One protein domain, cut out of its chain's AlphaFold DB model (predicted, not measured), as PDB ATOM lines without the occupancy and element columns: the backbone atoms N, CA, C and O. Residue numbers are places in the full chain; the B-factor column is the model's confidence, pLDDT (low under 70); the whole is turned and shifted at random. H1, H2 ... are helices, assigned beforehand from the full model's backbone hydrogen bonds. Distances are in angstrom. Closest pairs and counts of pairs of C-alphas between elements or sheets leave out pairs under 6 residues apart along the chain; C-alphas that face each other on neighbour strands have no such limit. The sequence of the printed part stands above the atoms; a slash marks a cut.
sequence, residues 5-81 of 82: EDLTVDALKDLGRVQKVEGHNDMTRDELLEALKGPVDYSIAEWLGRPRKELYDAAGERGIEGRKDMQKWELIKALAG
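AT A GLANCE: This is residues 5 to 81 of the 82 residues of a protein of Pontivivens sp. MT2928 (UniProt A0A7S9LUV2). Two helix pairs, H1 beside H2 and H4 beside H5, fill the two ends of an elongated body; H5 stands about perpendicular to H1, and short H3 packs on H5. The 77 printed residues, all-helix in class, hold five helices, H1 to H5 in order, and no named strand. The whole is compact, radius of gyration of the C-alphas 12.3 A, spans 36 by 22 by 17 A.

HOW THE PARTS SIT: Start at H1, residues 9 to 19; it touches H2, residues 29 to 35, at a shallow tilt of 18 degrees, closest C-alphas Val 9 and Arg 29, 5.6 A. The hub H5, residues 72 to 80, touches H1, about perpendicular at 78 degrees, closest C-alphas Val 18 and Trp 73, 5.5 A. H3, residues 42 to 45, touches H5, closest C-alphas Ser 43 and Ala 80, 4.8 A. H4, residues 52 to 61, touches H5 at 36 degrees, only just steep, closest C-alphas Arg 52 and Lys 72, 5.7 A. Every O i to N i+4 pair is within hydrogen-bond range in H1, H2, H4 and H5; H3 is too short.

IN THESE COORDINATES: Find C-alpha 9 at (37.119, -34.526, -42.986); H1 runs 15.0 A from there. H4 spans 14.4 A; H5 ends at C-alpha 80, (37.666, -42.765, -25.101).

THE WHOLE: The farthest C-alphas, Asp 30 and Gly 63, are 36.6 A apart. The printed part has no cut, no long link and no residue under pLDDT 70.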
ATOM      1  N   GLU A   5      32.614 -28.524 -36.677       94.25
ATOM      2  CA  GLU A   5      33.279 -27.623 -37.615       94.25
ATOM      3  C   GLU A   5      34.797 -27.537 -37.388       94.25
ATOM      4  O   GLU A   5      35.539 -27.283 -38.339       94.25
ATOM      5  N   ASP A   6      35.273 -27.830 -36.177       94.38
ATOM      6  CA  ASP A   6      36.703 -27.847 -35.849       94.38
ATOM      7  C   ASP A   6      37.398 -29.143 -36.303       94.38
ATOM      8  O   ASP A   6      38.628 -29.248 -36.272       94.38
ATOM      9  N   LEU A   7      36.631 -30.157 -36.719       94.75
ATOM     10  CA  LEU A   7      37.159 -31.452 -37.131       94.75
ATOM     11  C   LEU A   7      37.551 -31.468 -38.614       94.75
ATOM     12  O   LEU A   7      36.908 -30.880 -39.491       94.75
ATOM     13  N   THR A   8      38.610 -32.219 -38.912       96.25
ATOM     14  CA  THR A   8      39.000 -32.532 -40.291       96.25
ATOM     15  C   THR A   8      38.001 -33.497 -40.931       96.25
ATOM     16  O   THR A   8      37.277 -34.214 -40.242       96.25
ATOM     17  N   VAL A   9      37.991 -33.580 -42.265       95.88
ATOM     18  CA  VAL A   9      37.119 -34.526 -42.986       95.88
ATOM     19  C   VAL A   9      37.371 -35.968 -42.546       95.88
ATOM     20  O   VAL A   9      36.418 -36.700 -42.304       95.88
ATOM     21  N   ASP A  10      38.629 -36.373 -42.365       95.69
ATOM     22  CA  ASP A  10      38.953 -37.717 -41.872       95.69
ATOM     23  C   ASP A  10      38.422 -37.961 -40.453       95.69
ATOM     24  O   ASP A  10      37.890 -39.034 -40.167       95.69
ATOM     25  N   ALA A  11      38.502 -36.956 -39.575       96.56
ATOM     26  CA  ALA A  11      37.933 -37.031 -38.233       96.56
ATOM     27  C   ALA A  11      36.399 -37.136 -38.261       96.56
ATOM     28  O   ALA A  11      35.824 -37.925 -37.510       96.56
ATOM     29  N   LEU A  12      35.739 -36.408 -39.163       97.19
ATOM     30  CA  LEU A  12      34.295 -36.504 -39.383       97.19
ATOM     31  C   LEU A  12      33.894 -37.879 -39.938       97.19
ATOM     32  O   LEU A  12      32.907 -38.456 -39.488       97.19
ATOM     33  N   LYS A  13      34.682 -38.461 -40.850       96.62
ATOM     34  CA  LYS A  13      34.453 -39.825 -41.359       96.62
ATOM     35  C   LYS A  13      34.619 -40.876 -40.267       96.62
ATOM     36  O   LYS A  13      33.786 -41.776 -40.154       96.62
ATOM     37  N   ASP A  14      35.653 -40.753 -39.436       96.69
ATOM     38  CA  ASP A  14      35.833 -41.619 -38.270       96.69
ATOM     39  C   ASP A  14      34.647 -41.495 -37.304       96.69
ATOM     40  O   ASP A  14      34.121 -42.507 -36.832       96.69
ATOM     41  N   LEU A  15      34.174 -40.271 -37.052       96.12
ATOM     42  CA  LEU A  15      33.011 -40.031 -36.206       96.12
ATOM     43  C   LEU A  15      31.736 -40.627 -36.809       96.12
ATOM     44  O   LEU A  15      30.957 -41.245 -36.086       96.12
ATOM     45  N   GLY A  16      31.552 -40.512 -38.124       96.31
ATOM     46  CA  GLY A  16      30.462 -41.156 -38.853       96.31
ATOM     47  C   GLY A  16      30.460 -42.659 -38.627       96.31
ATOM     48  O   GLY A  16      29.425 -43.231 -38.290       96.31
ATOM     49  N   ARG A  17      31.633 -43.298 -38.652       95.50
ATOM     50  CA  ARG A  17      31.750 -44.716 -38.297       95.50
ATOM     51  C   ARG A  17      31.387 -44.988 -36.834       95.50
ATOM     52  O   ARG A  17      30.655 -45.937 -36.555       95.50
ATOM     53  N   VAL A  18      31.872 -44.167 -35.900       94.25
ATOM     54  CA  VAL A  18      31.599 -44.282 -34.451       94.25
ATOM     55  C   VAL A  18      30.100 -44.162 -34.144       94.25
ATOM     56  O   VAL A  18      29.582 -44.944 -33.333       94.25
ATOM     57  N   GLN A  19      29.411 -43.229 -34.811       93.88
ATOM     58  CA  GLN A  19      27.971 -42.967 -34.701       93.88
ATOM     59  C   GLN A  19      27.109 -43.870 -35.602       93.88
ATOM     60  O   GLN A  19      25.884 -43.817 -35.508       93.88
ATOM     61  N   LYS A  20      27.727 -44.735 -36.421       93.88
ATOM     62  CA  LYS A  20      27.056 -45.628 -37.383       93.88
ATOM     63  C   LYS A  20      26.228 -44.879 -38.444       93.88
ATOM     64  O   LYS A  20      25.156 -45.339 -38.823       93.88
ATOM     65  N   VAL A  21      26.732 -43.744 -38.923       95.44
ATOM     66  CA  VAL A  21      26.184 -43.027 -40.085       95.44
ATOM     67  C   VAL A  21      26.501 -43.825 -41.348       95.44
ATOM     68  O   VAL A  21      27.664 -44.109 -41.632       95.44
ATOM     69  N   GLU A  22      25.476 -44.228 -42.095       95.06
ATOM     70  CA  GLU A  22      25.653 -44.948 -43.359       95.06
ATOM     71  C   GLU A  22      26.217 -44.029 -44.448       95.06
ATOM     72  O   GLU A  22      25.937 -42.835 -44.466       95.06
ATOM     73  N   GLY A  23      27.049 -44.569 -45.345       95.00
ATOM     74  CA  GLY A  23      27.654 -43.789 -46.435       95.00
ATOM     75  C   GLY A  23      28.719 -42.771 -46.001       95.00
ATOM     76  O   GLY A  23      29.257 -42.069 -46.848       95.00
ATOM     77  N   HIS A  24      29.083 -42.715 -44.713       95.00
ATOM     78  CA  HIS A  24      30.003 -41.703 -44.172       95.00
ATOM     79  C   HIS A  24      31.344 -41.588 -44.923       95.00
ATOM     80  O   HIS A  24      31.938 -40.516 -44.967       95.00
ATOM     81  N   ASN A  25      31.856 -42.676 -45.508       94.50
ATOM     82  CA  ASN A  25      33.128 -42.653 -46.237       94.50
ATOM     83  C   ASN A  25      33.051 -41.904 -47.571       94.50
ATOM     84  O   ASN A  25      34.071 -41.366 -48.009       94.50
ATOM     85  N   ASP A  26      31.871 -41.866 -48.183       96.25
ATOM     86  CA  ASP A  26      31.626 -41.277 -49.500       96.25
ATOM     87  C   ASP A  26      31.088 -39.841 -49.400       96.25
ATOM     88  O   ASP A  26      31.112 -39.106 -50.383       96.25
ATOM     89  N   MET A  27      30.663 -39.423 -48.204       97.00
ATOM     90  CA  MET A  27      30.179 -38.072 -47.931       97.00
ATOM     91  C   MET A  27      31.297 -37.020 -47.992       97.00
ATOM     92  O   MET A  27      32.445 -37.237 -47.575       97.00
ATOM     93  N   THR A  28      30.922 -35.843 -48.482       96.94
ATOM     94  CA  THR A  28      31.679 -34.593 -48.394       96.94
ATOM     95  C   THR A  28      31.702 -34.056 -46.962       96.94
ATOM     96  O   THR A  28      31.015 -34.552 -46.071       96.94
ATOM     97  N   ARG A  29      32.511 -33.015 -46.719       96.06
ATOM     98  CA  ARG A  29      32.567 -32.356 -45.406       96.06
ATOM     99  C   ARG A  29      31.195 -31.845 -44.974       96.06
ATOM    100  O   ARG A  29      30.807 -32.092 -43.840       96.06
ATOM    101  N   ASP A  30      30.492 -31.155 -45.865       96.88
ATOM    102  CA  ASP A  30      29.218 -30.516 -45.540       96.88
ATOM    103  C   ASP A  30      28.137 -31.573 -45.274       96.88
ATOM    104  O   ASP A  30      27.478 -31.517 -44.239       96.88
ATOM    105  N   GLU A  31      28.067 -32.623 -46.100       97.25
ATOM    106  CA  GLU A  31      27.165 -33.764 -45.865       97.25
ATOM    107  C   GLU A  31      27.448 -34.464 -44.526       97.25
ATOM    108  O   GLU A  31      26.521 -34.877 -43.832       97.25
ATOM    109  N   LEU A  32      28.720 -34.581 -44.127       97.12
ATOM    110  CA  LEU A  32      29.080 -35.114 -42.812       97.12
ATOM    111  C   LEU A  32      28.611 -34.188 -41.686       97.12
ATOM    112  O   LEU A  32      28.049 -34.677 -40.710       97.12
ATOM    113  N   LEU A  33      28.818 -32.873 -41.803       96.12
ATOM    114  CA  LEU A  33      28.356 -31.905 -40.802       96.12
ATOM    115  C   LEU A  33      26.829 -31.930 -40.639       96.12
ATOM    116  O   LEU A  33      26.343 -31.791 -39.519       96.12
ATOM    117  N   GLU A  34      26.083 -32.167 -41.721       95.50
ATOM    118  CA  GLU A  34      24.624 -32.330 -41.682       95.50
ATOM    119  C   GLU A  34      24.184 -33.687 -41.103       95.50
ATOM    120  O   GLU A  34      23.172 -33.768 -40.400       95.50
ATOM    121  N   ALA A  35      24.923 -34.766 -41.381       95.88
ATOM    122  CA  ALA A  35      24.563 -36.120 -40.959       95.88
ATOM    123  C   ALA A  35      24.954 -36.449 -39.504       95.88
ATOM    124  O   ALA A  35      24.354 -37.329 -38.874       95.88
ATOM    125  N   LEU A  36      25.985 -35.790 -38.974       94.56
ATOM    126  CA  LEU A  36      26.548 -36.063 -37.654       94.56
ATOM    127  C   LEU A  36      25.790 -35.318 -36.554       94.56
ATOM    128  O   LEU A  36      25.355 -34.181 -36.708       94.56
ATOM    129  N   LYS A  37      25.628 -35.969 -35.398       86.00
ATOM    130  CA  LYS A  37      24.847 -35.404 -34.293       86.00
ATOM    131  C   LYS A  37      25.732 -34.680 -33.291       86.00
ATOM    132  O   LYS A  37      26.505 -35.335 -32.595       86.00
ATOM    133  N   GLY A  38      25.480 -33.378 -33.150       82.19
ATOM    134  CA  GLY A  38      25.882 -32.553 -32.013       82.19
ATOM    135  C   GLY A  38      27.392 -32.459 -31.769       82.19
ATOM    136  O   GLY A  38      28.197 -33.027 -32.507       82.19
ATOM    137  N   PRO A  39      27.785 -31.731 -30.716       85.31
ATOM    138  CA  PRO A  39      29.185 -31.597 -30.364       85.31
ATOM    139  C   PRO A  39      29.726 -32.927 -29.820       85.31
ATOM    140  O   PRO A  39      29.020 -33.714 -29.183       85.31
ATOM    141  N   VAL A  40      31.005 -33.187 -30.073       91.31
ATOM    142  CA  VAL A  40      31.656 -34.467 -29.770       91.31
ATOM    143  C   VAL A  40      32.311 -34.408 -28.398       91.31
ATOM    144  O   VAL A  40      32.868 -33.385 -27.995       91.31
ATOM    145  N   ASP A  41      32.264 -35.512 -27.655       91.50
ATOM    146  CA  ASP A  41      33.018 -35.636 -26.407       91.50
ATOM    147  C   ASP A  41      34.519 -35.440 -26.681       91.50
ATOM    148  O   ASP A  41      35.061 -36.035 -27.615       91.50
ATOM    149  N   TYR A  42      35.199 -34.630 -25.862       91.25
ATOM    150  CA  TYR A  42      36.640 -34.407 -25.999       91.25
ATOM    151  C   TYR A  42      37.419 -35.726 -25.981       91.25
ATOM    152  O   TYR A  42      38.388 -35.862 -26.725       91.25
ATOM    153  N   SER A  43      36.968 -36.712 -25.191       93.00
ATOM    154  CA  SER A  43      37.638 -38.009 -25.097       93.00
ATOM    155  C   SER A  43      37.570 -38.810 -26.393       93.00
ATOM    156  O   SER A  43      38.472 -39.595 -26.651       93.00
ATOM    157  N   ILE A  44      36.535 -38.616 -27.218       94.44
ATOM    158  CA  ILE A  44      36.439 -39.215 -28.555       94.44
ATOM    159  C   ILE A  44      37.219 -38.362 -29.556       94.44
ATOM    160  O   ILE A  44      38.000 -38.907 -30.334       94.44
ATOM    161  N   ALA A  45      37.024 -37.040 -29.520       94.44
ATOM    162  CA  ALA A  45      37.627 -36.102 -30.461       94.44
ATOM    163  C   ALA A  45      39.163 -36.177 -30.482       94.44
ATOM    164  O   ALA A  45      39.752 -36.069 -31.553       94.44
ATOM    165  N   GLU A  46      39.801 -36.450 -29.337       95.31
ATOM    166  CA  GLU A  46      41.254 -36.655 -29.216       95.31
ATOM    167  C   GLU A  46      41.803 -37.741 -30.164       95.31
ATOM    168  O   GLU A  46      42.957 -37.663 -30.598       95.31
ATOM    169  N   TRP A  47      40.988 -38.746 -30.497       96.56
ATOM    170  CA  TRP A  47      41.395 -39.920 -31.276       96.56
ATOM    171  C   TRP A  47      40.919 -39.903 -32.729       96.56
ATOM    172  O   TRP A  47      41.399 -40.704 -33.534       96.56
ATOM    173  N   LEU A  48      39.986 -39.019 -33.083       96.12
ATOM    174  CA  LEU A  48      39.463 -38.920 -34.444       96.12
ATOM    175  C   LEU A  48      40.546 -38.446 -35.423       96.12
ATOM    176  O   LEU A  48      41.399 -37.628 -35.087       96.12
ATOM    177  N   GLY A  49      40.531 -38.970 -36.648       95.25
ATOM    178  CA  GLY A  49      41.472 -38.604 -37.708       95.25
ATOM    179  C   GLY A  49      42.876 -39.192 -37.535       95.25
ATOM    180  O   GLY A  49      43.653 -39.208 -38.489       95.25
ATOM    181  N   ARG A  50      43.212 -39.745 -36.362       96.44
ATOM    182  CA  ARG A  50      44.523 -40.357 -36.132       96.44
ATOM    183  C   ARG A  50      44.720 -41.626 -36.966       96.44
ATOM    184  O   ARG A  50      43.767 -42.386 -37.186       96.44
ATOM    185  N   PRO A  51      45.954 -41.927 -37.399       96.56
ATOM    186  CA  PRO A  51      46.280 -43.202 -38.025       96.56
ATOM    187  C   PRO A  51      45.926 -44.393 -37.127       96.56
ATOM    188  O   PRO A  51      46.161 -44.378 -35.919       96.56
ATOM    189  N   ARG A  52      45.448 -45.495 -37.723       95.56
ATOM    190  CA  ARG A  52      45.127 -46.731 -36.980       95.56
ATOM    191  C   ARG A  52      46.305 -47.244 -36.145       95.56
ATOM    192  O   ARG A  52      46.077 -47.786 -35.070       95.56
ATOM    193  N   LYS A  53      47.541 -47.082 -36.633       97.12
ATOM    194  CA  LYS A  53      48.748 -47.491 -35.906       97.12
ATOM    195  C   LYS A  53      48.890 -46.741 -34.578       97.12
ATOM    196  O   LYS A  53      49.115 -47.386 -33.567       97.12
ATOM    197  N   GLU A  54      48.690 -45.421 -34.569       97.62
ATOM    198  CA  GLU A  54      48.752 -44.621 -33.336       97.62
ATOM    199  C   GLU A  54      47.693 -45.066 -32.327       97.62
ATOM    200  O   GLU A  54      47.992 -45.240 -31.151       97.62
ATOM    201  N   LEU A  55      46.469 -45.322 -32.798       97.75
ATOM    202  CA  LEU A  55      45.383 -45.824 -31.954       97.75
ATOM    203  C   LEU A  55      45.706 -47.200 -31.366       97.75
ATOM    204  O   LEU A  55      45.436 -47.465 -30.199       97.75
ATOM    205  N   TYR A  56      46.290 -48.084 -32.173       97.62
ATOM    206  CA  TYR A  56      46.686 -49.417 -31.735       97.62
ATOM    207  C   TYR A  56      47.807 -49.371 -30.688       97.62
ATOM    208  O   TYR A  56      47.737 -50.088 -29.687       97.62
ATOM    209  N   ASP A  57      48.814 -48.522 -30.906       98.00
ATOM    210  CA  ASP A  57      49.938 -48.347 -29.987       98.00
ATOM    211  C   ASP A  57      49.444 -47.757 -28.652       98.00
ATOM    212  O   ASP A  57      49.677 -48.356 -27.601       98.00
ATOM    213  N   ALA A  58      48.636 -46.690 -28.692       97.69
ATOM    214  CA  ALA A  58      48.032 -46.079 -27.504       97.69
ATOM    215  C   ALA A  58      47.117 -47.050 -26.739       97.69
ATOM    216  O   ALA A  58      47.144 -47.116 -25.508       97.69
ATOM    217  N   ALA A  59      46.325 -47.858 -27.454       97.50
ATOM    218  CA  ALA A  59      45.504 -48.896 -26.834       97.50
ATOM    219  C   ALA A  59      46.376 -49.949 -26.138       97.50
ATOM    220  O   ALA A  59      45.976 -50.532 -25.130       97.50
ATOM    221  N   GLY A  60      47.582 -50.185 -26.658       97.56
ATOM    222  CA  GLY A  60      48.557 -51.064 -26.038       97.56
ATOM    223  C   GLY A  60      49.173 -50.518 -24.767       97.56
ATOM    224  O   GLY A  60      49.244 -51.254 -23.785       97.56
ATOM    225  N   GLU A  61      49.542 -49.243 -24.763       97.31
ATOM    226  CA  GLU A  61      50.051 -48.550 -23.575       97.31
ATOM    227  C   GLU A  61      49.008 -48.495 -22.452       97.31
ATOM    228  O   GLU A  61      49.350 -48.619 -21.278       97.31
ATOM    229  N   ARG A  62      47.721 -48.392 -22.807       96.25
ATOM    230  CA  ARG A  62      46.598 -48.404 -21.855       96.25
ATOM    231  C   ARG A  62      46.139 -49.797 -21.428       96.25
ATOM    232  O   ARG A  62      45.194 -49.905 -20.652       96.25
ATOM    233  N   GLY A  63      46.767 -50.860 -21.929       96.38
ATOM    234  CA  GLY A  63      46.411 -52.231 -21.558       96.38
ATOM    235  C   GLY A  63      45.021 -52.670 -22.032       96.38
ATOM    236  O   GLY A  63      44.426 -53.542 -21.413       96.38
ATOM    237  N   ILE A  64      44.499 -52.097 -23.123       96.69
ATOM    238  CA  ILE A  64      43.195 -52.483 -23.677       96.69
ATOM    239  C   ILE A  64      43.291 -53.909 -24.242       96.69
ATOM    240  O   ILE A  64      44.013 -54.173 -25.214       96.69
ATOM    241  N   GLU A  65      42.571 -54.836 -23.610       94.69
ATOM    242  CA  GLU A  65      42.467 -56.234 -24.031       94.69
ATOM    243  C   GLU A  65      41.693 -56.360 -25.352       94.69
ATOM    244  O   GLU A  65      40.811 -55.564 -25.657       94.69
ATOM    245  N   GLY A  66      42.052 -57.340 -26.187       94.00
ATOM    246  CA  GLY A  66      41.396 -57.547 -27.487       94.00
ATOM    247  C   GLY A  66      41.712 -56.496 -28.564       94.00
ATOM    248  O   GLY A  66      41.225 -56.610 -29.685       94.00
ATOM    249  N   ARG A  67      42.586 -55.508 -28.295       95.06
ATOM    250  CA  ARG A  67      42.938 -54.433 -29.255       95.06
ATOM    251  C   ARG A  67      43.409 -54.912 -30.636       95.06
ATOM    252  O   ARG A  67      43.351 -54.157 -31.601       95.06
ATOM    253  N   LYS A  68      43.921 -56.144 -30.729       94.06
ATOM    254  CA  LYS A  68      44.396 -56.752 -31.983       94.06
ATOM    255  C   LYS A  68      43.253 -57.038 -32.955       94.06
ATOM    256  O   LYS A  68      43.453 -56.913 -34.159       94.06
ATOM    257  N   ASP A  69      42.078 -57.349 -32.422       96.19
ATOM    258  CA  ASP A  69      40.890 -57.718 -33.190       96.19
ATOM    259  C   ASP A  69      39.968 -56.511 -33.441       96.19
ATOM    260  O   ASP A  69      39.094 -56.555 -34.303       96.19
ATOM    261  N   MET A  70      40.200 -55.397 -32.736       96.69
ATOM    262  CA  MET A  70      39.411 -54.170 -32.848       96.69
ATOM    263  C   MET A  70      39.633 -53.440 -34.177       96.69
ATOM    264  O   MET A  70      40.763 -53.172 -34.602       96.69
ATOM    265  N   GLN A  71      38.549 -53.000 -34.806       95.88
ATOM    266  CA  GLN A  71      38.542 -52.023 -35.891       95.88
ATOM    267  C   GLN A  71      38.940 -50.627 -35.387       95.88
ATOM    268  O   GLN A  71      38.993 -50.353 -34.191       95.88
ATOM    269  N   LYS A  72      39.248 -49.708 -36.310       95.31
ATOM    270  CA  LYS A  72      39.732 -48.359 -35.965       95.31
ATOM    271  C   LYS A  72      38.756 -47.613 -35.042       95.31
ATOM    272  O   LYS A  72      39.172 -47.045 -34.042       95.31
ATOM    273  N   TRP A  73      37.463 -47.669 -35.351       95.69
ATOM    274  CA  TRP A  73      36.416 -47.026 -34.552       95.69
ATOM    275  C   TRP A  73      36.225 -47.681 -33.174       95.69
ATOM    276  O   TRP A  73      35.844 -46.997 -32.228       95.69
ATOM    277  N   GLU A  74      36.513 -48.978 -33.044       96.88
ATOM    278  CA  GLU A  74      36.481 -49.690 -31.760       96.88
ATOM    279  C   GLU A  74      37.658 -49.267 -30.885       96.88
ATOM    280  O   GLU A  74      37.463 -49.004 -29.706       96.88
ATOM    281  N   LEU A  75      38.847 -49.089 -31.476       97.50
ATOM    282  CA  LEU A  75      39.998 -48.516 -30.773       97.50
ATOM    283  C   LEU A  75      39.700 -47.093 -30.282       97.50
ATOM    284  O   LEU A  75      39.997 -46.783 -29.136       97.50
ATOM    285  N   ILE A  76      39.074 -46.250 -31.112       96.94
ATOM    286  CA  ILE A  76      38.658 -44.890 -30.723       96.94
ATOM    287  C   ILE A  76      37.718 -44.933 -29.512       96.94
ATOM    288  O   ILE A  76      37.940 -44.215 -28.541       96.94
ATOM    289  N   LYS A  77      36.690 -45.793 -29.538       95.62
ATOM    290  CA  LYS A  77      35.747 -45.940 -28.418       95.62
ATOM    291  C   LYS A  77      36.425 -46.458 -27.153       95.62
ATOM    292  O   LYS A  77      36.299 -45.839 -26.100       95.62
ATOM    293  N   ALA A  78      37.227 -47.512 -27.279       96.25
ATOM    294  CA  ALA A  78      37.940 -48.102 -26.155       96.25
ATOM    295  C   ALA A  78      38.918 -47.102 -25.509       96.25
ATOM    296  O   ALA A  78      38.979 -46.996 -24.286       96.25
ATOM    297  N   LEU A  79      39.633 -46.310 -26.315       96.50
ATOM    298  CA  LEU A  79      40.514 -45.242 -25.835       96.50
ATOM    299  C   LEU A  79      39.745 -44.084 -25.185       96.50
ATOM    300  O   LEU A  79      40.226 -43.503 -24.214       96.50
ATOM    301  N   ALA A  80      38.551 -43.770 -25.682       94.38
ATOM    302  CA  ALA A  80      37.666 -42.765 -25.101       94.38
ATOM    303  C   ALA A  80      36.948 -43.238 -23.819       94.38
ATOM    304  O   ALA A  80      36.282 -42.427 -23.170       94.38
ATOM    305  N   GLY A  81      37.056 -44.526 -23.460       89.94
ATOM    306  CA  GLY A  81      36.325 -45.141 -22.348       89.94
ATOM    307  C   GLY A  81      34.824 -45.293 -22.620       89.94
ATOM    308  O   GLY A  81      34.016 -45.111 -21.709       89.94
TER     309      GLY A  81